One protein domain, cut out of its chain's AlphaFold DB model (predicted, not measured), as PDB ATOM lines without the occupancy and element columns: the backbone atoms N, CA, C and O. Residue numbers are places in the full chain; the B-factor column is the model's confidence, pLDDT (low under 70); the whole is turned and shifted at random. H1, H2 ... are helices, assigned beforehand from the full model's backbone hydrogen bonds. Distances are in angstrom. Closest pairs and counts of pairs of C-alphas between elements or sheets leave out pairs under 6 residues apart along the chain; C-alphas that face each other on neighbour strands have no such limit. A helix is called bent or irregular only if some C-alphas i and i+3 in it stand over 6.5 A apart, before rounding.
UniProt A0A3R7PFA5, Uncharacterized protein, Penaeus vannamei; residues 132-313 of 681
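This is residues 132 to 313 of the 681 residues of an uncharacterized protein of Penaeus vannamei (UniProt A0A3R7PFA5). Two long helices, H2 and H5, cross as an X near their middles, and H3 folds back from the end of H2 as the second leg of a V-shaped hairpin whose arm H3a reaches H5 again. H1 runs side by side with the first part of H5, H4 packs across H3b with its last residues on H5, and beyond the crossing H5 leads out to the small end helix H6, where residues 303 to 309 stick out. The printed part has 182 residues with six named helices, H1 to H6 in order, and no named strand; the class is all helix. The whole is loose, with a radius of gyration of the C-alphas of 19.8 A, and only just elongated, spanning 63 by 41 by 27 A.

H1, residues 136 to 147, touches residues 273 to 280 of H5, residues 273 to 304, the same way at a shallow tilt of 11 degrees; their closest C-alphas, of Tyr 141 and Val 280, are 6.4 A apart. H2, residues 160 to 200, touches H1 about perpendicular, at 73 degrees, closest at the C-alphas of Val 147 and Val 174, 4.5 A apart. H5 is the hub, touching four helices. H2 touches it with residues 181 to 189 alone, at a steep tilt of 63 degrees, closest at the C-alphas of Met 181 and Gly 288, 4.8 A apart. H3, residues 207 to 237, was assigned as one helix by its hydrogen bonds but is bent, C-alphas 226 and 229 being 6.6 A apart; its arms H3a, residues 207 to 226, and H3b, residues 229 to 237, stand at only 8 degrees. H2 and H3a form a helical hairpin, opposite ways at a steep tilt of 42 degrees, with the C-alphas of Tyr 196 and Leu 211 closest at 6.6 A. H3a touches H5 at a shallow tilt of 29 degrees, the C-alphas of Phe 226 and Ala 286 being closest at 5.4 A. H4, residues 242 to 253, touches H3b at a steep tilt of 59 degrees, with the C-alphas of Ser 231 and Ala 245 closest at 4.8 A. H4 touches H5 with residues 252 to 253 alone, only just about perpendicular at 70.2 degrees; the closest C-alphas, of Leu 253 and Leu 287, are 5.8 A apart. H6, residues 307 to 313, touches no helix. Every O i to N i+4 pair is within hydrogen-bond range in H1, H3a, H4, H5 and H6, against 35 of 37 in H2 and 4 of 5 in H3b.

H1 begins at C-alpha 136 (169.653, 197.430, 187.475). H2 is 58.7 A long, with a kink of 37 degrees near residue 172. H3a is 28.2 A long and H5 46.1 A. H6 ends at C-alpha 313 (181.877, 182.910, 235.810).

The C-alphas farthest apart, of Arg 160 and Arg 205, are 65.1 A apart. The printed part has no cut. The links H1 to H2, 12 residues, and H4 to H5, 19 residues, are long. The mean pLDDT of the printed part is 87.6; residues 132 to 133, 203 and 304 to 313 are under 70.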
ATOM      1  N   GLU A 132     167.652 207.896 185.885       54.41
ATOM      2  CA  GLU A 132     166.890 206.814 186.504       54.41
ATOM      3  C   GLU A 132     167.498 206.491 187.875       54.41
ATOM      4  O   GLU A 132     168.555 205.877 187.959       54.41
ATOM      5  N   LYS A 133     166.818 206.877 188.965       60.69
ATOM      6  CA  LYS A 133     167.285 206.665 190.354       60.69
ATOM      7  C   LYS A 133     167.470 205.187 190.744       60.69
ATOM      8  O   LYS A 133     167.854 204.897 191.872       60.69
ATOM      9  N   TRP A 134     167.128 204.274 189.836       80.69
ATOM     10  CA  TRP A 134     167.111 202.830 190.007       80.69
ATOM     11  C   TRP A 134     167.468 202.139 188.687       80.69
ATOM     12  O   TRP A 134     166.610 201.528 188.050       80.69
ATOM     13  N   THR A 135     168.734 202.201 188.268       86.50
ATOM     14  CA  THR A 135     169.214 201.250 187.252       86.50
ATOM     15  C   THR A 135     169.286 199.835 187.848       86.50
ATOM     16  O   THR A 135     169.223 199.640 189.069       86.50
ATOM     17  N   LEU A 136     169.453 198.809 187.005       88.12
ATOM     18  CA  LEU A 136     169.653 197.430 187.475       88.12
ATOM     19  C   LEU A 136     170.879 197.306 188.396       88.12
ATOM     20  O   LEU A 136     170.839 196.574 189.384       88.12
ATOM     21  N   VAL A 137     171.962 198.021 188.091       89.25
ATOM     22  CA  VAL A 137     173.213 197.938 188.854       89.25
ATOM     23  C   VAL A 137     173.126 198.736 190.150       89.25
ATOM     24  O   VAL A 137     173.565 198.225 191.178       89.25
ATOM     25  N   ASP A 138     172.461 199.894 190.156       88.62
ATOM     26  CA  ASP A 138     172.175 200.629 191.399       88.62
ATOM     27  C   ASP A 138     171.243 199.816 192.315       88.62
ATOM     28  O   ASP A 138     171.427 199.771 193.530       88.62
ATOM     29  N   SER A 139     170.296 199.074 191.731       91.50
ATOM     30  CA  SER A 139     169.431 198.139 192.461       91.50
ATOM     31  C   SER A 139     170.224 196.978 193.074       91.50
ATOM     32  O   SER A 139     169.989 196.622 194.229       91.50
ATOM     33  N   ILE A 140     171.196 196.403 192.351       91.38
ATOM     34  CA  ILE A 140     172.127 195.394 192.892       91.38
ATOM     35  C   ILE A 140     173.001 196.005 193.999       91.38
ATOM     36  O   ILE A 140     173.187 195.384 195.042       91.38
ATOM     37  N   TYR A 141     173.502 197.226 193.819       91.50
ATOM     38  CA  TYR A 141     174.315 197.928 194.814       91.50
ATOM     39  C   TYR A 141     173.525 198.176 196.110       91.50
ATOM     40  O   TYR A 141     173.987 197.831 197.201       91.50
ATOM     41  N   PHE A 142     172.302 198.700 196.001       92.25
ATOM     42  CA  PHE A 142     171.387 198.913 197.123       92.25
ATOM     43  C   PHE A 142     171.031 197.599 197.834       92.25
ATOM     44  O   PHE A 142     171.194 197.484 199.047       92.25
ATOM     45  N   THR A 143     170.583 196.585 197.091       93.19
ATOM     46  CA  THR A 143     170.170 195.297 197.677       93.19
ATOM     47  C   THR A 143     171.335 194.582 198.364       93.19
ATOM     48  O   THR A 143     171.173 194.103 199.485       93.19
ATOM     49  N   MET A 144     172.532 194.594 197.769       92.81
ATOM     50  CA  MET A 144     173.733 194.036 198.392       92.81
ATOM     51  C   MET A 144     174.139 194.803 199.656       92.81
ATOM     52  O   MET A 144     174.334 194.178 200.695       92.81
ATOM     53  N   THR A 145     174.211 196.138 199.609       93.12
ATOM     54  CA  THR A 145     174.584 196.956 200.783       93.12
ATOM     55  C   THR A 145     173.562 196.881 201.922       93.12
ATOM     56  O   THR A 145     173.949 197.023 203.085       93.12
ATOM     57  N   ALA A 146     172.290 196.597 201.620       94.25
ATOM     58  CA  ALA A 146     171.260 196.297 202.611       94.25
ATOM     59  C   ALA A 146     171.500 194.946 203.316       94.25
ATOM     60  O   ALA A 146     171.518 194.898 204.546       94.25
ATOM     61  N   VAL A 147     171.750 193.854 202.577       94.94
ATOM     62  CA  VAL A 147     171.951 192.519 203.192       94.94
ATOM     63  C   VAL A 147     173.315 192.334 203.851       94.94
ATOM     64  O   VAL A 147     173.434 191.549 204.788       94.94
ATOM     65  N   THR A 148     174.336 193.082 203.426       93.06
ATOM     66  CA  THR A 148     175.620 193.173 204.142       93.06
ATOM     67  C   THR A 148     175.571 194.132 205.335       93.06
ATOM     68  O   THR A 148     176.619 194.418 205.906       93.06
ATOM     69  N   THR A 149     174.391 194.678 205.659       94.38
ATOM     70  CA  THR A 149     174.152 195.647 206.741       94.38
ATOM     71  C   THR A 149     175.102 196.852 206.724       94.38
ATOM     72  O   THR A 149     175.462 197.355 207.782       94.38
ATOM     73  N   ILE A 150     175.521 197.308 205.535       94.88
ATOM     74  CA  ILE A 150     176.277 198.564 205.376       94.88
ATOM     75  C   ILE A 150     175.291 199.730 205.315       94.88
ATOM     76  O   ILE A 150     175.429 200.687 206.060       94.88
ATOM     77  N   GLY A 151     174.283 199.642 204.441       91.56
ATOM     78  CA  GLY A 151     173.134 200.546 204.461       91.56
ATOM     79  C   GLY A 151     173.427 202.042 204.277       91.56
ATOM     80  O   GLY A 151     172.747 202.835 204.915       91.56
ATOM     81  N   TYR A 152     174.346 202.434 203.378       90.50
ATOM     82  CA  TYR A 152     174.770 203.832 203.124       90.50
ATOM     83  C   TYR A 152     173.661 204.901 202.977       90.50
ATOM     84  O   TYR A 152     173.961 206.085 202.952       90.50
ATOM     85  N   GLY A 153     172.396 204.542 202.745       86.50
ATOM     86  CA  GLY A 153     171.270 205.492 202.731       86.50
ATOM     87  C   GLY A 153     171.162 206.445 201.528       86.50
ATOM     88  O   GLY A 153     170.045 206.862 201.223       86.50
ATOM     89  N   HIS A 154     172.260 206.727 200.808       84.62
ATOM     90  CA  HIS A 154     172.305 207.561 199.588       84.62
ATOM     91  C   HIS A 154     171.225 207.194 198.552       84.62
ATOM     92  O   HIS A 154     170.651 208.071 197.909       84.62
ATOM     93  N   ILE A 155     170.908 205.902 198.437       85.88
ATOM     94  CA  ILE A 155     169.759 205.366 197.710       85.88
ATOM     95  C   ILE A 155     168.881 204.615 198.714       85.88
ATOM     96  O   ILE A 155     169.356 203.746 199.448       85.88
ATOM     97  N   SER A 156     167.587 204.945 198.757       86.00
ATOM     98  CA  SER A 156     166.621 204.295 199.648       86.00
ATOM     99  C   SER A 156     165.194 204.302 199.074       86.00
ATOM    100  O   SER A 156     164.820 205.206 198.319       86.00
ATOM    101  N   PRO A 157     164.354 203.299 199.397       87.25
ATOM    102  CA  PRO A 157     162.992 203.221 198.883       87.25
ATOM    103  C   PRO A 157     162.093 204.297 199.508       87.25
ATOM    104  O   PRO A 157     161.727 204.249 200.686       87.25
ATOM    105  N   ALA A 158     161.667 205.260 198.689       85.00
ATOM    106  CA  ALA A 158     160.701 206.280 199.093       85.00
ATOM    107  C   ALA A 158     159.272 205.719 199.254       85.00
ATOM    108  O   ALA A 158     158.522 206.168 200.119       85.00
ATOM    109  N   THR A 159     158.889 204.722 198.447       89.44
ATOM    110  CA  THR A 159     157.512 204.204 198.396       89.44
ATOM    111  C   THR A 159     157.180 203.285 199.574       89.44
ATOM    112  O   THR A 159     158.015 202.506 200.040       89.44
ATOM    113  N   ARG A 160     155.918 203.311 200.032       91.62
ATOM    114  CA  ARG A 160     155.426 202.437 201.118       91.62
ATOM    115  C   ARG A 160     155.646 200.950 200.812       91.62
ATOM    116  O   ARG A 160     156.102 200.213 201.682       91.62
ATOM    117  N   TYR A 161     155.369 200.534 199.576       92.25
ATOM    118  CA  TYR A 161     155.567 199.155 199.124       92.25
ATOM    119  C   TYR A 161     157.050 198.780 199.017       92.25
ATOM    120  O   TYR A 161     157.428 197.707 199.476       92.25
ATOM    121  N   GLY A 162     157.912 199.674 198.510       90.62
ATOM    122  CA  GLY A 162     159.357 199.435 198.441       90.62
ATOM    123  C   GLY A 162     159.999 199.279 199.823       90.62
ATOM    124  O   GLY A 162     160.852 198.414 200.012       90.62
ATOM    125  N   ARG A 163     159.543 200.048 200.821       92.69
ATOM    126  CA  ARG A 163     159.970 199.888 202.223       92.69
ATOM    127  C   ARG A 163     159.538 198.541 202.803       92.69
ATOM    128  O   ARG A 163     160.360 197.862 203.406       92.69
ATOM    129  N   LEU A 164     158.283 198.133 202.589       95.12
ATOM    130  CA  LEU A 164     157.780 196.834 203.052       95.12
ATOM    131  C   LEU A 164     158.535 195.661 202.403       95.12
ATOM    132  O   LEU A 164     158.942 194.733 203.098       95.12
ATOM    133  N   PHE A 165     158.785 195.735 201.094       93.94
ATOM    134  CA  PHE A 165     159.602 194.756 200.378       93.94
ATOM    135  C   PHE A 165     161.032 194.696 200.928       93.94
ATOM    136  O   PHE A 165     161.537 193.607 201.183       93.94
ATOM    137  N   CYS A 166     161.661 195.847 201.190       93.44
ATOM    138  CA  CYS A 166     163.005 195.915 201.770       93.44
ATOM    139  C   CYS A 166     163.093 195.225 203.146       93.44
ATOM    140  O   CYS A 166     164.072 194.530 203.416       93.44
ATOM    141  N   VAL A 167     162.062 195.352 203.995       95.12
ATOM    142  CA  VAL A 167     161.992 194.655 205.295       95.12
ATOM    143  C   VAL A 167     161.974 193.136 205.108       95.12
ATOM    144  O   VAL A 167     162.795 192.441 205.705       95.12
ATOM    145  N   LEU A 168     161.089 192.619 204.248       95.81
ATOM    146  CA  LEU A 168     160.988 191.180 203.962       95.81
ATOM    147  C   LEU A 168     162.271 190.628 203.318       95.81
ATOM    148  O   LEU A 168     162.758 189.566 203.700       95.81
ATOM    149  N   TYR A 169     162.849 191.380 202.380       95.31
ATOM    150  CA  TYR A 169     164.106 191.045 201.718       95.31
ATOM    151  C   TYR A 169     165.279 190.983 202.707       95.31
ATOM    152  O   TYR A 169     166.032 190.010 202.708       95.31
ATOM    153  N   SER A 170     165.405 191.970 203.598       94.81
ATOM    154  CA  SER A 170     166.491 192.028 204.586       94.81
ATOM    155  C   SER A 170     166.370 190.931 205.647       94.81
ATOM    156  O   SER A 170     167.387 190.376 206.059       94.81
ATOM    157  N   LEU A 171     165.144 190.561 206.042       93.94
ATOM    158  CA  LEU A 171     164.884 189.490 207.012       93.94
ATOM    159  C   LEU A 171     165.473 188.137 206.570       93.94
ATOM    160  O   LEU A 171     166.020 187.410 207.396       93.94
ATOM    161  N   VAL A 172     165.398 187.816 205.275       94.62
ATOM    162  CA  VAL A 172     165.970 186.584 204.696       94.62
ATOM    163  C   VAL A 172     167.420 186.794 204.242       94.62
ATOM    164  O   VAL A 172     168.277 185.926 204.422       94.62
ATOM    165  N   GLY A 173     167.711 187.957 203.660       93.62
ATOM    166  CA  GLY A 173     168.993 188.265 203.037       93.62
ATOM    167  C   GLY A 173     170.142 188.461 204.024       93.62
ATOM    168  O   GLY A 173     171.251 188.000 203.744       93.62
ATOM    169  N   VAL A 174     169.904 189.083 205.186       94.50
ATOM    170  CA  VAL A 174     170.951 189.302 206.202       94.50
ATOM    171  C   VAL A 174     171.458 187.969 206.785       94.50
ATOM    172  O   VAL A 174     172.662 187.726 206.687       94.50
ATOM    173  N   PRO A 175     170.613 187.039 207.291       94.44
ATOM    174  CA  PRO A 175     171.086 185.732 207.768       94.44
ATOM    175  C   PRO A 175     171.846 184.928 206.706       94.44
ATOM    176  O   PRO A 175     172.907 184.368 206.991       94.44
ATOM    177  N   LEU A 176     171.347 184.911 205.464       92.12
ATOM    178  CA  LEU A 176     172.003 184.227 204.347       92.12
ATOM    179  C   LEU A 176     173.380 184.839 204.044       92.12
ATOM    180  O   LEU A 176     174.356 184.117 203.832       92.12
ATOM    181  N   THR A 177     173.484 186.164 204.105       90.69
ATOM    182  CA  THR A 177     174.740 186.895 203.909       90.69
ATOM    183  C   THR A 177     175.730 186.638 205.048       90.69
ATOM    184  O   THR A 177     176.909 186.397 204.778       90.69
ATOM    185  N   CYS A 178     175.280 186.553 206.304       89.38
ATOM    186  CA  CYS A 178     176.129 186.146 207.428       89.38
ATOM    187  C   CYS A 178     176.705 184.728 207.245       89.38
ATOM    188  O   CYS A 178     177.888 184.512 207.512       89.38
ATOM    189  N   ILE A 179     175.912 183.774 206.739       90.75
ATOM    190  CA  ILE A 179     176.384 182.411 206.431       90.75
ATOM    191  C   ILE A 179     177.435 182.438 205.306       90.75
ATOM    192  O   ILE A 179     178.481 181.793 205.421       90.75
ATOM    193  N   LEU A 180     177.216 183.229 204.249       90.31
ATOM    194  CA  LEU A 180     178.186 183.407 203.159       90.31
ATOM    195  C   LEU A 180     179.507 184.034 203.641       90.31
ATOM    196  O   LEU A 180     180.583 183.591 203.227       90.31
ATOM    197  N   MET A 181     179.453 185.021 204.540       86.44
ATOM    198  CA  MET A 181     180.641 185.620 205.165       86.44
ATOM    199  C   MET A 181     181.380 184.621 206.060       86.44
ATOM    200  O   MET A 181     182.608 184.519 205.977       86.44
ATOM    201  N   ALA A 182     180.652 183.834 206.858       87.81
ATOM    202  CA  ALA A 182     181.230 182.783 207.687       87.81
ATOM    203  C   ALA A 182     181.982 181.752 206.835       87.81
ATOM    204  O   ALA A 182     183.185 181.563 207.037       87.81
ATOM    205  N   TYR A 183     181.334 181.193 205.808       90.94
ATOM    206  CA  TYR A 183     181.956 180.256 204.868       90.94
ATOM    207  C   TYR A 183     183.178 180.858 204.151       90.94
ATOM    208  O   TYR A 183     184.226 180.216 204.036       90.94
ATOM    209  N   SER A 184     183.089 182.121 203.722       88.19
ATOM    210  CA  SER A 184     184.213 182.838 203.101       88.19
ATOM    211  C   SER A 184     185.407 182.958 204.055       88.19
ATOM    212  O   SER A 184     186.549 182.704 203.658       88.19
ATOM    213  N   SER A 185     185.154 183.258 205.333       89.12
ATOM    214  CA  SER A 185     186.192 183.323 206.367       89.12
ATOM    215  C   SER A 185     186.805 181.952 206.683       89.12
ATOM    216  O   SER A 185     188.012 181.857 206.910       89.12
ATOM    217  N   GLU A 186     186.019 180.871 206.629       88.88
ATOM    218  CA  GLU A 186     186.508 179.502 206.812       88.88
ATOM    219  C   GLU A 186     187.391 179.055 205.651       88.88
ATOM    220  O   GLU A 186     188.466 178.504 205.881       88.88
ATOM    221  N   MET A 187     187.006 179.345 204.405       89.12
ATOM    222  CA  MET A 187     187.853 179.100 203.230       89.12
ATOM    223  C   MET A 187     189.199 179.830 203.340       89.12
ATOM    224  O   MET A 187     190.254 179.258 203.040       89.12
ATOM    225  N   LEU A 188     189.177 181.075 203.819       87.94
ATOM    226  CA  LEU A 188     190.366 181.901 204.022       87.94
ATOM    227  C   LEU A 188     191.248 181.355 205.170       87.94
ATOM    228  O   LEU A 188     192.456 181.164 205.004       87.94
ATOM    229  N   SER A 189     190.635 180.972 206.293       87.62
ATOM    230  CA  SER A 189     191.290 180.325 207.441       87.62
ATOM    231  C   SER A 189     191.895 178.956 207.089       87.62
ATOM    232  O   SER A 189     193.030 178.652 207.457       87.62
ATOM    233  N   ASN A 190     191.191 178.136 206.304       88.19
ATOM    234  CA  ASN A 190     191.664 176.822 205.867       88.19
ATOM    235  C   ASN A 190     192.892 176.934 204.949       88.19
ATOM    236  O   ASN A 190     193.839 176.158 205.093       88.19
ATOM    237  N   ARG A 191     192.942 177.944 204.067       87.75
ATOM    238  CA  ARG A 191     194.149 178.271 203.283       87.75
ATOM    239  C   ARG A 191     195.324 178.669 204.180       87.75
ATOM    240  O   ARG A 191     196.437 178.177 203.990       87.75
ATOM    241  N   MET A 192     195.080 179.500 205.192       86.69
ATOM    242  CA  MET A 192     196.083 179.862 206.200       86.69
ATOM    243  C   MET A 192     196.589 178.627 206.981       86.69
ATOM    244  O   MET A 192     197.795 178.478 207.194       86.69
ATOM    245  N   LEU A 193     195.712 177.671 207.309       84.94
ATOM    246  CA  LEU A 193     196.089 176.412 207.959       84.94
ATOM    247  C   LEU A 193     196.892 175.474 207.032       84.94
ATOM    248  O   LEU A 193     197.822 174.798 207.485       84.94
ATOM    249  N   GLN A 194     196.594 175.450 205.729       87.00
ATOM    250  CA  GLN A 194     197.383 174.728 204.718       87.00
ATOM    251  C   GLN A 194     198.794 175.323 204.561       87.00
ATOM    252  O   GLN A 194     199.781 174.580 204.508       87.00
ATOM    253  N   LEU A 195     198.916 176.655 204.573       84.75
ATOM    254  CA  LEU A 195     200.204 177.360 204.602       84.75
ATOM    255  C   LEU A 195     200.996 177.012 205.874       84.75
ATOM    256  O   LEU A 195     202.154 176.594 205.789       84.75
ATOM    257  N   TYR A 196     200.357 177.080 207.047       84.88
ATOM    258  CA  TYR A 196     200.972 176.699 208.323       84.88
ATOM    259  C   TYR A 196     201.438 175.235 208.346       84.88
ATOM    260  O   TYR A 196     202.572 174.954 208.731       84.88
ATOM    261  N   THR A 197     200.601 174.283 207.924       85.06
ATOM    262  CA  THR A 197     200.964 172.853 207.928       85.06
ATOM    263  C   THR A 197     202.083 172.535 206.935       85.06
ATOM    264  O   THR A 197     202.936 171.694 207.234       85.06
ATOM    265  N   SER A 198     202.147 173.249 205.811       84.62
ATOM    266  CA  SER A 198     203.250 173.164 204.848       84.62
ATOM    267  C   SER A 198     204.560 173.711 205.428       84.62
ATOM    268  O   SER A 198     205.584 173.028 205.379       84.62
ATOM    269  N   ALA A 199     204.529 174.884 206.069       80.88
ATOM    270  CA  ALA A 199     205.691 175.471 206.744       80.88
ATOM    271  C   ALA A 199     206.168 174.631 207.948       80.88
ATOM    272  O   ALA A 199     207.371 174.438 208.149       80.88
ATOM    273  N   ARG A 200     205.236 174.051 208.718       80.56
ATOM    274  CA  ARG A 200     205.519 173.204 209.890       80.56
ATOM    275  C   ARG A 200     206.393 171.993 209.554       80.56
ATOM    276  O   ARG A 200     207.210 171.606 210.388       80.56
ATOM    277  N   LYS A 201     206.274 171.419 208.347       77.69
ATOM    278  CA  LYS A 201     207.132 170.303 207.893       77.69
ATOM    279  C   LYS A 201     208.625 170.669 207.880       77.69
ATOM    280  O   LYS A 201     209.455 169.778 208.012       77.69
ATOM    281  N   ARG A 202     208.967 171.961 207.761       72.94
ATOM    282  CA  ARG A 202     210.347 172.474 207.707       72.94
ATOM    283  C   ARG A 202     210.911 172.877 209.079       72.94
ATOM    284  O   ARG A 202     212.118 172.791 209.284       72.94
ATOM    285  N   HIS A 203     210.069 173.289 210.034       69.12
ATOM    286  CA  HIS A 203     210.509 173.813 211.338       69.12
ATOM    287  C   HIS A 203     209.691 173.269 212.525       69.12
ATOM    288  O   HIS A 203     208.780 173.910 213.047       69.12
ATOM    289  N   GLN A 204     210.084 172.088 213.014       73.06
ATOM    290  CA  GLN A 204     209.484 171.424 214.186       73.06
ATOM    291  C   GLN A 204     209.724 172.172 215.519       73.06
ATOM    292  O   GLN A 204     208.850 172.182 216.387       73.06
ATOM    293  N   ARG A 205     210.899 172.802 215.701       71.50
ATOM    294  CA  ARG A 205     211.391 173.259 217.023       71.50
ATOM    295  C   ARG A 205     210.650 174.479 217.599       71.50
ATOM    296  O   ARG A 205     210.495 174.568 218.810       71.50
ATOM    297  N   HIS A 206     210.124 175.371 216.751       76.12
ATOM    298  CA  HIS A 206     209.485 176.640 217.160       76.12
ATOM    299  C   HIS A 206     207.984 176.718 216.813       76.12
ATOM    300  O   HIS A 206     207.466 177.780 216.472       76.12
ATOM    301  N   ARG A 207     207.251 175.595 216.918       78.50
ATOM    302  CA  ARG A 207     205.864 175.451 216.417       78.50
ATOM    303  C   ARG A 207     204.868 176.551 216.828       78.50
ATOM    304  O   ARG A 207     203.990 176.879 216.041       78.50
ATOM    305  N   LYS A 208     204.974 177.107 218.047       79.31
ATOM    306  CA  LYS A 208     204.055 178.154 218.544       79.31
ATOM    307  C   LYS A 208     204.385 179.523 217.948       79.31
ATOM    308  O   LYS A 208     203.500 180.173 217.410       79.31
ATOM    309  N   THR A 209     205.652 179.930 218.008       83.81
ATOM    310  CA  THR A 209     206.139 181.190 217.428       83.81
ATOM    311  C   THR A 209     205.910 181.224 215.919       83.81
ATOM    312  O   THR A 209     205.449 182.229 215.398       83.81
ATOM    313  N   LEU A 210     206.142 180.098 215.233       85.56
ATOM    314  CA  LEU A 210     205.881 179.951 213.801       85.56
ATOM    315  C   LEU A 210     204.385 180.047 213.464       85.56
ATOM    316  O   LEU A 210     204.044 180.673 212.466       85.56
ATOM    317  N   LEU A 211     203.493 179.480 214.289       84.12
ATOM    318  CA  LEU A 211     202.046 179.643 214.103       84.12
ATOM    319  C   LEU A 211     201.647 181.117 214.213       84.12
ATOM    320  O   LEU A 211     201.090 181.651 213.263       84.12
ATOM    321  N   TYR A 212     201.978 181.781 215.327       85.38
ATOM    322  CA  TYR A 212     201.629 183.191 215.520       85.38
ATOM    323  C   TYR A 212     202.249 184.095 214.451       85.38
ATOM    324  O   TYR A 212     201.547 184.949 213.924       85.38
ATOM    325  N   GLY A 213     203.516 183.881 214.082       89.31
ATOM    326  CA  GLY A 213     204.181 184.641 213.023       89.31
ATOM    327  C   GLY A 213     203.475 184.511 211.672       89.31
ATOM    328  O   GLY A 213     203.204 185.521 211.033       89.31
ATOM    329  N   ILE A 214     203.097 183.291 211.265       88.62
ATOM    330  CA  ILE A 214     202.330 183.079 210.028       88.62
ATOM    331  C   ILE A 214     200.940 183.720 210.123       88.62
ATOM    332  O   ILE A 214     200.524 184.355 209.159       88.62
ATOM    333  N   THR A 215     200.238 183.620 211.261       88.19
ATOM    334  CA  THR A 215     198.939 184.293 211.443       88.19
ATOM    335  C   THR A 215     199.056 185.807 211.303       88.19
ATOM    336  O   THR A 215     198.277 186.405 210.570       88.19
ATOM    337  N   TRP A 216     200.032 186.425 211.973       90.62
ATOM    338  CA  TRP A 216     200.247 187.871 211.914       90.62
ATOM    339  C   TRP A 216     200.598 188.331 210.500       90.62
ATOM    340  O   TRP A 216     199.935 189.227 209.991       90.62
ATOM    341  N   ILE A 217     201.542 187.665 209.824       92.19
ATOM    342  CA  ILE A 217     201.883 187.970 208.424       92.19
ATOM    343  C   ILE A 217     200.648 187.836 207.522       92.19
ATOM    344  O   ILE A 217     200.399 188.706 206.692       92.19
ATOM    345  N   TYR A 218     199.849 186.780 207.697       92.12
ATOM    346  CA  TYR A 218     198.644 186.551 206.900       92.12
ATOM    347  C   TYR A 218     197.591 187.651 207.094       92.12
ATOM    348  O   TYR A 218     197.035 188.151 206.117       92.12
ATOM    349  N   LEU A 219     197.351 188.067 208.342       92.31
ATOM    350  CA  LEU A 219     196.439 189.167 208.650       92.31
ATOM    351  C   LEU A 219     196.972 190.500 208.109       92.31
ATOM    352  O   LEU A 219     196.210 191.206 207.455       92.31
ATOM    353  N   SER A 220     198.257 190.819 208.290       93.00
ATOM    354  CA  SER A 220     198.873 192.044 207.755       93.00
ATOM    355  C   SER A 220     198.805 192.121 206.226       93.00
ATOM    356  O   SER A 220     198.459 193.166 205.685       93.00
ATOM    357  N   VAL A 221     199.068 191.017 205.516       94.62
ATOM    358  CA  VAL A 221     198.915 190.959 204.050       94.62
ATOM    359  C   VAL A 221     197.449 191.133 203.644       94.62
ATOM    360  O   VAL A 221     197.169 191.863 202.698       94.62
ATOM    361  N   GLY A 222     196.508 190.526 204.375       93.56
ATOM    362  CA  GLY A 222     195.075 190.722 204.144       93.56
ATOM    363  C   GLY A 222     194.635 192.182 204.296       93.56
ATOM    364  O   GLY A 222     193.939 192.690 203.424       93.56
ATOM    365  N   PHE A 223     195.117 192.889 205.323       94.69
ATOM    366  CA  PHE A 223     194.893 194.332 205.484       94.69
ATOM    367  C   PHE A 223     195.434 195.136 204.295       94.69
ATOM    368  O   PHE A 223     194.745 196.007 203.772       94.69
ATOM    369  N   ILE A 224     196.647 194.834 203.825       95.50
ATOM    370  CA  ILE A 224     197.224 195.528 202.664       95.50
ATOM    371  C   ILE A 224     196.364 195.301 201.412       95.50
ATOM    372  O   ILE A 224     196.063 196.258 200.707       95.50
ATOM    373  N   VAL A 225     195.924 194.065 201.160       94.69
ATOM    374  CA  VAL A 225     195.166 193.698 199.950       94.69
ATOM    375  C   VAL A 225     193.710 194.177 199.974       94.69
ATOM    376  O   VAL A 225     193.204 194.577 198.931       94.69
ATOM    377  N   PHE A 226     193.032 194.139 201.124       94.44
ATOM    378  CA  PHE A 226     191.596 194.439 201.218       94.44
ATOM    379  C   PHE A 226     191.264 195.835 201.760       94.44
ATOM    380  O   PHE A 226     190.136 196.276 201.561       94.44
ATOM    381  N   MET A 227     192.214 196.532 202.396       94.88
ATOM    382  CA  MET A 227     192.008 197.873 202.962       94.88
ATOM    383  C   MET A 227     192.897 198.926 202.284       94.88
ATOM    384  O   MET A 227     192.388 199.829 201.624       94.88
ATOM    385  N   PHE A 228     194.225 198.803 202.372       95.94
ATOM    386  CA  PHE A 228     195.135 199.865 201.911       95.94
ATOM    387  C   PHE A 228     195.260 199.970 200.380       95.94
ATOM    388  O   PHE A 228     195.214 201.070 199.833       95.94
ATOM    389  N   LEU A 229     195.385 198.844 199.669       95.69
ATOM    390  CA  LEU A 229     195.491 198.836 198.205       95.69
ATOM    391  C   LEU A 229     194.205 199.347 197.513       95.69
ATOM    392  O   LEU A 229     194.333 200.158 196.594       95.69
ATOM    393  N   PRO A 230     192.982 198.974 197.954       95.62
ATOM    394  CA  PRO A 230     191.746 199.580 197.460       95.62
ATOM    395  C   PRO A 230     191.649 201.073 197.772       95.62
ATOM    396  O   PRO A 230     191.278 201.828 196.886       95.62
ATOM    397  N   SER A 231     192.064 201.522 198.964       96.50
ATOM    398  CA  SER A 231     192.077 202.956 199.313       96.50
ATOM    399  C   SER A 231     192.955 203.772 198.352       96.50
ATOM    400  O   SER A 231     192.555 204.836 197.885       96.50
ATOM    401  N   LEU A 232     194.128 203.244 197.979       96.56
ATOM    402  CA  LEU A 232     195.006 203.879 196.991       96.56
ATOM    403  C   LEU A 232     194.381 203.920 195.584       96.56
ATOM    404  O   LEU A 232     194.560 204.905 194.870       96.56
ATOM    405  N   ALA A 233     193.660 202.870 195.184       95.38
ATOM    406  CA  ALA A 233     192.952 202.837 193.906       95.38
ATOM    407  C   ALA A 233     191.762 203.813 193.892       95.38
ATOM    408  O   ALA A 233     191.622 204.588 192.951       95.38
ATOM    409  N   LEU A 234     190.947 203.826 194.951       94.56
ATOM    410  CA  LEU A 234     189.788 204.708 195.096       94.56
ATOM    411  C   LEU A 234     190.196 206.185 195.126       94.56
ATOM    412  O   LEU A 234     189.601 206.966 194.400       94.56
ATOM    413  N   SER A 235     191.281 206.562 195.809       95.56
ATOM    414  CA  SER A 235     191.825 207.936 195.753       95.56
ATOM    415  C   SER A 235     192.207 208.403 194.330       95.56
ATOM    416  O   SER A 235     192.314 209.599 194.076       95.56
ATOM    417  N   LYS A 236     192.409 207.483 193.373       92.88
ATOM    418  CA  LYS A 236     192.674 207.801 191.955       92.88
ATOM    419  C   LYS A 236     191.477 207.635 191.022       92.88
ATOM    420  O   LYS A 236     191.576 208.056 189.876       92.88
ATOM    421  N   LEU A 237     190.398 207.007 191.478       91.69
ATOM    422  CA  LEU A 237     189.179 206.788 190.693       91.69
ATOM    423  C   LEU A 237     188.053 207.736 191.124       91.69
ATOM    424  O   LEU A 237     187.270 208.163 190.287       91.69
ATOM    425  N   GLU A 238     188.017 208.100 192.404       90.69
ATOM    426  CA  GLU A 238     187.049 209.018 193.013       90.69
ATOM    427  C   GLU A 238     187.589 210.441 193.216       90.69
ATOM    428  O   GLU A 238     186.889 211.287 193.763       90.69
ATOM    429  N   ASP A 239     188.835 210.713 192.806       91.56
ATOM    430  CA  ASP A 239     189.574 211.969 193.053       91.56
ATOM    431  C   ASP A 239     189.621 212.409 194.535       91.56
ATOM    432  O   ASP A 239     189.986 213.539 194.863       91.56
ATOM    433  N   TRP A 240     189.289 211.495 195.448       93.50
ATOM    434  CA  TRP A 240     189.326 211.691 196.890       93.50
ATOM    435  C   TRP A 240     190.758 211.771 197.417       93.50
ATOM    436  O   TRP A 240     191.689 211.167 196.858       93.50
ATOM    437  N   SER A 241     190.941 212.433 198.565       95.88
ATOM    438  CA  SER A 241     192.198 212.288 199.291       95.88
ATOM    439  C   SER A 241     192.402 210.819 199.691       95.88
ATOM    440  O   SER A 241     191.466 210.017 199.779       95.88
ATOM    441  N   TYR A 242     193.654 210.430 199.922       96.19
ATOM    442  CA  TYR A 242     193.945 209.076 200.392       96.19
ATOM    443  C   TYR A 242     193.332 208.803 201.778       96.19
ATOM    444  O   TYR A 242     193.004 207.659 202.092       96.19
ATOM    445  N   GLU A 243     193.152 209.850 202.583       95.12
ATOM    446  CA  GLU A 243     192.555 209.794 203.916       95.12
ATOM    447  C   GLU A 243     191.050 209.514 203.817       95.12
ATOM    448  O   GLU A 243     190.579 208.549 204.419       95.12
ATOM    449  N   ASP A 244     190.338 210.234 202.945       95.38
ATOM    450  CA  ASP A 244     188.918 210.008 202.623       95.38
ATOM    451  C   ASP A 244     188.673 208.595 202.074       95.38
ATOM    452  O   ASP A 244     187.757 207.891 202.497       95.38
ATOM    453  N   ALA A 245     189.528 208.129 201.155       96.81
ATOM    454  CA  ALA A 245     189.420 206.793 200.575       96.81
ATOM    455  C   ALA A 245     189.700 205.673 201.598       96.81
ATOM    456  O   ALA A 245     189.084 204.599 201.538       96.81
ATOM    457  N   LEU A 246     190.607 205.915 202.553       96.69
ATOM    458  CA  LEU A 246     190.891 205.006 203.666       96.69
ATOM    459  C   LEU A 246     189.752 204.991 204.690       96.69
ATOM    460  O   LEU A 246     189.367 203.915 205.153       96.69
ATOM    461  N   TYR A 247     189.189 206.159 204.994       96.38
ATOM    462  CA  TYR A 247     188.008 206.330 205.832       96.38
ATOM    463  C   TYR A 247     186.795 205.610 205.228       96.38
ATOM    464  O   TYR A 247     186.255 204.710 205.872       96.38
ATOM    465  N   TYR A 248     186.452 205.876 203.961       96.06
ATOM    466  CA  TYR A 248     185.400 205.163 203.228       96.06
ATOM    467  C   TYR A 248     185.601 203.646 203.298       96.06
ATOM    468  O   TYR A 248     184.679 202.905 203.645       96.06
ATOM    469  N   THR A 249     186.820 203.170 203.029       96.12
ATOM    470  CA  THR A 249     187.129 201.736 203.079       96.12
ATOM    471  C   THR A 249     186.937 201.166 204.488       96.12
ATOM    472  O   THR A 249     186.349 200.097 204.642       96.12
ATOM    473  N   PHE A 250     187.365 201.871 205.537       95.81
ATOM    474  CA  PHE A 250     187.163 201.436 206.920       95.81
ATOM    475  C   PHE A 250     185.681 201.406 207.321       95.81
ATOM    476  O   PHE A 250     185.213 200.391 207.836       95.81
ATOM    477  N   ILE A 251     184.931 202.481 207.061       95.56
ATOM    478  CA  ILE A 251     183.497 202.622 207.375       95.56
ATOM    479  C   ILE A 251     182.646 201.593 206.617       95.56
ATOM    480  O   ILE A 251     181.678 201.052 207.160       95.56
ATOM    481  N   THR A 252     183.058 201.250 205.396       95.62
ATOM    482  CA  THR A 252     182.469 200.181 204.579       95.62
ATOM    483  C   THR A 252     182.718 198.798 205.185       95.62
ATOM    484  O   THR A 252     181.776 198.039 205.405       95.62
ATOM    485  N   LEU A 253     183.976 198.456 205.492       94.00
ATOM    486  CA  LEU A 253     184.333 197.123 205.999       94.00
ATOM    487  C   LEU A 253     183.853 196.873 207.428       94.00
ATOM    488  O   LEU A 253     183.476 195.755 207.758       94.00
ATOM    489  N   SER A 254     183.825 197.914 208.258       93.44
ATOM    490  CA  SER A 254     183.248 197.874 209.605       93.44
ATOM    491  C   SER A 254     181.716 197.827 209.622       93.44
ATOM    492  O   SER A 254     181.144 197.752 210.709       93.44
ATOM    493  N   THR A 255     181.066 197.851 208.449       94.00
ATOM    494  CA  THR A 255     179.604 197.881 208.275       94.00
ATOM    495  C   THR A 255     178.932 199.011 209.066       94.00
ATOM    496  O   THR A 255     177.847 198.834 209.604       94.00
ATOM    497  N   ILE A 256     179.608 200.163 209.170       94.75
ATOM    498  CA  ILE A 256     179.050 201.391 209.761       94.75
ATOM    499  C   ILE A 256     178.283 202.173 208.691       94.75
ATOM    500  O   ILE A 256     177.183 202.642 208.955       94.75
ATOM    501  N   GLY A 257     178.863 202.287 207.489       93.44
ATOM    502  CA  GLY A 257     178.185 202.780 206.289       93.44
ATOM    503  C   GLY A 257     177.505 204.146 206.416       93.44
ATOM    504  O   GLY A 257     176.341 204.260 206.056       93.44
ATOM    505  N   PHE A 258     178.210 205.187 206.878       92.19
ATOM    506  CA  PHE A 258     177.626 206.532 207.027       92.19
ATOM    507  C   PHE A 258     177.026 207.106 205.729       92.19
ATOM    508  O   PHE A 258     176.003 207.783 205.788       92.19
ATOM    509  N   GLY A 259     177.629 206.819 204.567       89.69
ATOM    510  CA  GLY A 259     177.100 207.232 203.257       89.69
ATOM    511  C   GLY A 259     177.356 208.693 202.878       89.69
ATOM    512  O   GLY A 259     176.852 209.162 201.863       89.69
ATOM    513  N   ASP A 260     178.166 209.375 203.679       90.06
ATOM    514  CA  ASP A 260     178.842 210.635 203.376       90.06
ATOM    515  C   ASP A 260     179.758 210.520 202.146       90.06
ATOM    516  O   ASP A 260     179.729 211.374 201.261       90.06
ATOM    517  N   LEU A 261     180.509 209.419 202.053       92.31
ATOM    518  CA  LEU A 261     181.261 209.009 200.870       92.31
ATOM    519  C   LEU A 261     180.709 207.685 200.330       92.31
ATOM    520  O   LEU A 261     180.566 206.707 201.066       92.31
ATOM    521  N   VAL A 262     180.433 207.636 199.023       92.44
ATOM    522  CA  VAL A 262     179.979 206.426 198.321       92.44
ATOM    523  C   VAL A 262     180.649 206.350 196.952       92.44
ATOM    524  O   VAL A 262     180.466 207.232 196.113       92.44
ATOM    525  N   ALA A 263     181.433 205.295 196.722       92.31
ATOM    526  CA  ALA A 263     182.160 205.131 195.465       92.31
ATOM    527  C   ALA A 263     181.198 204.770 194.315       92.31
ATOM    528  O   ALA A 263     180.320 203.918 194.478       92.31
ATOM    529  N   GLY A 264     181.378 205.404 193.157       88.25
ATOM    530  CA  GLY A 264     180.561 205.255 191.953       88.25
ATOM    531  C   GLY A 264     179.396 206.244 191.816       88.25
ATOM    532  O   GLY A 264     178.637 206.116 190.856       88.25
ATOM    533  N   TYR A 265     179.250 207.213 192.733       84.38
ATOM    534  CA  TYR A 265     178.082 208.115 192.816       84.38
ATOM    535  C   TYR A 265     178.434 209.614 192.933       84.38
ATOM    536  O   TYR A 265     177.689 210.395 193.531       84.38
ATOM    537  N   ARG A 266     179.560 210.050 192.354       80.94
ATOM    538  CA  ARG A 266     179.900 211.483 192.274       80.94
ATOM    539  C   ARG A 266     178.940 212.213 191.313       80.94
ATOM    540  O   ARG A 266     178.526 211.661 190.297       80.94
ATOM    541  N   LYS A 267     178.530 213.440 191.662       70.31
ATOM    542  CA  LYS A 267     177.460 214.195 190.961       70.31
ATOM    543  C   LYS A 267     177.900 214.844 189.641       70.31
ATOM    544  O   LYS A 267     177.060 215.251 188.849       70.31
ATOM    545  N   ASP A 268     179.204 214.987 189.450       73.44
ATOM    546  CA  ASP A 268     179.888 215.642 188.334       73.44
ATOM    547  C   ASP A 268     180.186 214.694 187.162       73.44
ATOM    548  O   ASP A 268     180.236 215.146 186.018       73.44
ATOM    549  N   GLN A 269     180.387 213.395 187.421       74.19
ATOM    550  CA  GLN A 269     180.795 212.420 186.404       74.19
ATOM    551  C   GLN A 269     180.028 211.088 186.518       74.19
ATOM    552  O   GLN A 269     180.088 210.430 187.559       74.19
ATOM    553  N   PRO A 270     179.348 210.626 185.448       74.44
ATOM    554  CA  PRO A 270     178.702 209.320 185.436       74.44
ATOM    555  C   PRO A 270     179.744 208.199 185.304       74.44
ATOM    556  O   PRO A 270     180.417 208.061 184.279       74.44
ATOM    557  N   TYR A 271     179.856 207.363 186.334       83.75
ATOM    558  CA  TYR A 271     180.731 206.192 186.315       83.75
ATOM    559  C   TYR A 271     180.186 205.053 185.454       83.75
ATOM    560  O   TYR A 271     178.982 204.878 185.288       83.75
ATOM    561  N   SER A 272     181.090 204.200 184.962       87.50
ATOM    562  CA  SER A 272     180.700 202.957 184.296       87.50
ATOM    563  C   SER A 272     180.027 201.988 185.271       87.50
ATOM    564  O   SER A 272     180.554 201.698 186.345       87.50
ATOM    565  N   GLU A 273     178.929 201.369 184.843       87.19
ATOM    566  CA  GLU A 273     178.233 200.322 185.601       87.19
ATOM    567  C   GLU A 273     179.133 199.118 185.957       87.19
ATOM    568  O   GLU A 273     178.960 198.474 186.992       87.19
ATOM    569  N   VAL A 274     180.167 198.852 185.148       90.62
ATOM    570  CA  VAL A 274     181.177 197.818 185.436       90.62
ATOM    571  C   VAL A 274     181.992 198.160 186.688       90.62
ATOM    572  O   VAL A 274     182.352 197.265 187.452       90.62
ATOM    573  N   TYR A 275     182.263 199.446 186.927       91.75
ATOM    574  CA  TYR A 275     183.001 199.918 188.098       91.75
ATOM    575  C   TYR A 275     182.164 199.794 189.379       91.75
ATOM    576  O   TYR A 275     182.642 199.208 190.353       91.75
ATOM    577  N   LYS A 276     180.890 200.215 189.350       90.81
ATOM    578  CA  LYS A 276     179.948 200.005 190.467       90.81
ATOM    579  C   LYS A 276     179.841 198.520 190.840       90.81
ATOM    580  O   LYS A 276     179.949 198.160 192.011       90.81
ATOM    581  N   LEU A 277     179.714 197.633 189.847       91.69
ATOM    582  CA  LEU A 277     179.680 196.185 190.075       91.69
ATOM    583  C   LEU A 277     181.006 195.645 190.648       91.69
ATOM    584  O   LEU A 277     180.991 194.784 191.530       91.69
ATOM    585  N   ALA A 278     182.153 196.155 190.190       93.38
ATOM    586  CA  ALA A 278     183.461 195.781 190.728       93.38
ATOM    587  C   ALA A 278     183.620 196.177 192.209       93.38
ATOM    588  O   ALA A 278     184.158 195.383 192.985       93.38
ATOM    589  N   ILE A 279     183.093 197.340 192.619       94.06
ATOM    590  CA  ILE A 279     183.030 197.759 194.030       94.06
ATOM    591  C   ILE A 279     182.214 196.753 194.851       94.06
ATOM    592  O   ILE A 279     182.707 196.271 195.868       94.06
ATOM    593  N   VAL A 280     181.016 196.361 194.399       92.12
ATOM    594  CA  VAL A 280     180.167 195.374 195.105       92.12
ATOM    595  C   VAL A 280     180.887 194.031 195.285       92.12
ATOM    596  O   VAL A 280     180.867 193.446 196.372       92.12
ATOM    597  N   VAL A 281     181.574 193.544 194.245       92.31
ATOM    598  CA  VAL A 281     182.361 192.299 194.315       92.31
ATOM    599  C   VAL A 281     183.535 192.431 195.293       92.31
ATOM    600  O   VAL A 281     183.787 191.506 196.071       92.31
ATOM    601  N   TRP A 282     184.233 193.569 195.293       94.62
ATOM    602  CA  TRP A 282     185.307 193.851 196.248       94.62
ATOM    603  C   TRP A 282     184.793 193.887 197.693       94.62
ATOM    604  O   TRP A 282     185.363 193.188 198.534       94.62
ATOM    605  N   ILE A 283     183.697 194.607 197.966       94.62
ATOM    606  CA  ILE A 283     183.052 194.677 199.288       94.62
ATOM    607  C   ILE A 283     182.755 193.265 199.803       94.62
ATOM    608  O   ILE A 283     183.154 192.920 200.914       94.62
ATOM    609  N   MET A 284     182.156 192.397 198.982       91.00
ATOM    610  CA  MET A 284     181.853 191.016 199.382       91.00
ATOM    611  C   MET A 284     183.097 190.188 199.732       91.00
ATOM    612  O   MET A 284     183.088 189.446 200.717       91.00
ATOM    613  N   MET A 285     184.189 190.313 198.970       91.31
ATOM    614  CA  MET A 285     185.446 189.625 199.299       91.31
ATOM    615  C   MET A 285     186.090 190.180 200.574       91.31
ATOM    616  O   MET A 285     186.581 189.420 201.414       91.31
ATOM    617  N   ALA A 286     186.083 191.502 200.726       94.62
ATOM    618  CA  ALA A 286     186.746 192.198 201.814       94.62
ATOM    619  C   ALA A 286     185.990 192.053 203.149       94.62
ATOM    620  O   ALA A 286     186.633 191.866 204.182       94.62
ATOM    621  N   LEU A 287     184.653 191.991 203.141       92.88
ATOM    622  CA  LEU A 287     183.846 191.632 204.316       92.88
ATOM    623  C   LEU A 287     184.104 190.189 204.780       92.88
ATOM    624  O   LEU A 287     184.160 189.932 205.981       92.88
ATOM    625  N   GLY A 288     184.360 189.249 203.862       92.31
ATOM    626  CA  GLY A 288     184.801 187.893 204.218       92.31
ATOM    627  C   GLY A 288     186.148 187.871 204.960       92.31
ATOM    628  O   GLY A 288     186.334 187.096 205.905       92.31
ATOM    629  N   TYR A 289     187.079 188.757 204.586       93.94
ATOM    630  CA  TYR A 289     188.323 188.980 205.331       93.94
ATOM    631  C   TYR A 289     188.080 189.700 206.670       93.94
ATOM    632  O   TYR A 289     188.640 189.296 207.691       93.94
ATOM    633  N   TRP A 290     187.213 190.714 206.705       94.12
ATOM    634  CA  TRP A 290     186.855 191.418 207.937       94.12
ATOM    635  C   TRP A 290     186.217 190.477 208.967       94.12
ATOM    636  O   TRP A 290     186.601 190.475 210.135       94.12
ATOM    637  N   PHE A 291     185.342 189.566 208.535       91.19
ATOM    638  CA  PHE A 291     184.767 188.538 209.401       91.19
ATOM    639  C   PHE A 291     185.833 187.559 209.936       91.19
ATOM    640  O   PHE A 291     185.778 187.159 211.102       91.19
ATOM    641  N   LEU A 292     186.863 187.212 209.147       92.06
ATOM    642  CA  LEU A 292     188.023 186.452 209.645       92.06
ATOM    643  C   LEU A 292     188.787 187.231 210.732       92.06
ATOM    644  O   LEU A 292     189.147 186.651 211.763       92.06
ATOM    645  N   LEU A 293     189.019 188.529 210.520       92.00
ATOM    646  CA  LEU A 293     189.681 189.411 211.483       92.00
ATOM    647  C   LEU A 293     188.882 189.508 212.790       92.00
ATOM    648  O   LEU A 293     189.449 189.285 213.861       92.00
ATOM    649  N   LEU A 294     187.572 189.765 212.717       89.88
ATOM    650  CA  LEU A 294     186.682 189.811 213.879       89.88
ATOM    651  C   LEU A 294     186.692 188.481 214.642       89.88
ATOM    652  O   LEU A 294     186.828 188.475 215.863       89.88
ATOM    653  N   ASN A 295     186.648 187.343 213.945       88.69
ATOM    654  CA  ASN A 295     186.769 186.024 214.569       88.69
ATOM    655  C   ASN A 295     188.111 185.825 215.292       88.69
ATOM    656  O   ASN A 295     188.155 185.211 216.364       88.69
ATOM    657  N   PHE A 296     189.215 186.330 214.735       87.81
ATOM    658  CA  PHE A 296     190.517 186.292 215.401       87.81
ATOM    659  C   PHE A 296     190.561 187.225 216.619       87.81
ATOM    660  O   PHE A 296     190.999 186.799 217.688       87.81
ATOM    661  N   LEU A 297     190.034 188.447 216.501       88.00
ATOM    662  CA  LEU A 297     189.936 189.419 217.589       88.00
ATOM    663  C   LEU A 297     189.075 188.888 218.744       88.00
ATOM    664  O   LEU A 297     189.511 188.905 219.891       88.00
ATOM    665  N   GLN A 298     187.904 188.313 218.457       87.12
ATOM    666  CA  GLN A 298     187.056 187.659 219.457       87.12
ATOM    667  C   GLN A 298     187.788 186.513 220.171       87.12
ATOM    668  O   GLN A 298     187.689 186.388 221.393       87.12
ATOM    669  N   LYS A 299     188.542 185.679 219.439       84.25
ATOM    670  CA  LYS A 299     189.367 184.608 220.027       84.25
ATOM    671  C   LYS A 299     190.489 185.183 220.897       84.25
ATOM    672  O   LYS A 299     190.700 184.679 222.000       84.25
ATOM    673  N   ALA A 300     191.153 186.254 220.458       82.19
ATOM    674  CA  ALA A 300     192.194 186.945 221.214       82.19
ATOM    675  C   ALA A 300     191.641 187.554 222.514       82.19
ATOM    676  O   ALA A 300     192.140 187.227 223.593       82.19
ATOM    677  N   LEU A 301     190.552 188.326 222.442       82.00
ATOM    678  CA  LEU A 301     189.843 188.892 223.596       82.00
ATOM    679  C   LEU A 301     189.413 187.792 224.574       82.00
ATOM    680  O   LEU A 301     189.829 187.804 225.734       82.00
ATOM    681  N   LYS A 302     188.693 186.761 224.100       78.81
ATOM    682  CA  LYS A 302     188.304 185.592 224.912       78.81
ATOM    683  C   LYS A 302     189.514 184.865 225.510       78.81
ATOM    684  O   LYS A 302     189.371 184.251 226.568       78.81
ATOM    685  N   SER A 303     190.692 184.899 224.884       74.00
ATOM    686  CA  SER A 303     191.918 184.291 225.425       74.00
ATOM    687  C   SER A 303     192.581 185.139 226.517       74.00
ATOM    688  O   SER A 303     193.017 184.571 227.520       74.00
ATOM    689  N   ASN A 304     192.561 186.468 226.365       64.31
ATOM    690  CA  ASN A 304     193.162 187.439 227.279       64.31
ATOM    691  C   ASN A 304     192.337 187.672 228.553       64.31
ATOM    692  O   ASN A 304     192.908 188.107 229.550       64.31
ATOM    693  N   VAL A 305     191.036 187.333 228.571       69.19
ATOM    694  CA  VAL A 305     190.226 187.337 229.806       69.19
ATOM    695  C   VAL A 305     190.949 186.528 230.902       69.19
ATOM    696  O   VAL A 305     191.098 185.304 230.754       69.19
ATOM    697  N   PRO A 306     191.365 187.167 232.018       62.03
ATOM    698  CA  PRO A 306     192.130 186.516 233.072       62.03
ATOM    699  C   PRO A 306     191.456 185.249 233.593       62.03
ATOM    700  O   PRO A 306     190.241 185.199 233.809       62.03
ATOM    701  N   ARG A 307     192.259 184.221 233.899       58.06
ATOM    702  CA  ARG A 307     191.759 182.947 234.458       58.06
ATOM    703  C   ARG A 307     190.925 183.138 235.733       58.06
ATOM    704  O   ARG A 307     190.060 182.311 235.994       58.06
ATOM    705  N   ARG A 308     191.162 184.217 236.497       54.22
ATOM    706  CA  ARG A 308     190.348 184.616 237.660       54.22
ATOM    707  C   ARG A 308     188.894 184.888 237.254       54.22
ATOM    708  O   ARG A 308     188.009 184.211 237.756       54.22
ATOM    709  N   ILE A 309     188.668 185.755 236.265       59.12
ATOM    710  CA  ILE A 309     187.329 186.085 235.747       59.12
ATOM    711  C   ILE A 309     186.627 184.828 235.207       59.12
ATOM    712  O   ILE A 309     185.490 184.546 235.579       59.12
ATOM    713  N   LYS A 310     187.329 183.992 234.425       56.53
ATOM    714  CA  LYS A 310     186.775 182.705 233.953       56.53
ATOM    715  C   LYS A 310     186.390 181.761 235.096       56.53
ATOM    716  O   LYS A 310     185.362 181.102 234.992       56.53
ATOM    717  N   LYS A 311     187.176 181.692 236.180       55.53
ATOM    718  CA  LYS A 311     186.815 180.915 237.378       55.53
ATOM    719  C   LYS A 311     185.569 181.480 238.058       55.53
ATOM    720  O   LYS A 311     184.697 180.692 238.395       55.53
ATOM    721  N   THR A 312     185.443 182.800 238.201       53.44
ATOM    722  CA  THR A 312     184.256 183.433 238.801       53.44
ATOM    723  C   THR A 312     182.987 183.139 237.997       53.44
ATOM    724  O   THR A 312     181.989 182.720 238.576       53.44
ATOM    725  N   PHE A 313     183.024 183.255 236.663       57.31
ATOM    726  CA  PHE A 313     181.877 182.910 235.810       57.31
ATOM    727  C   PHE A 313     181.566 181.405 235.793       57.31
ATOM    728  O   PHE A 313     180.401 181.025 235.891       57.31
TER     729      PHE A 313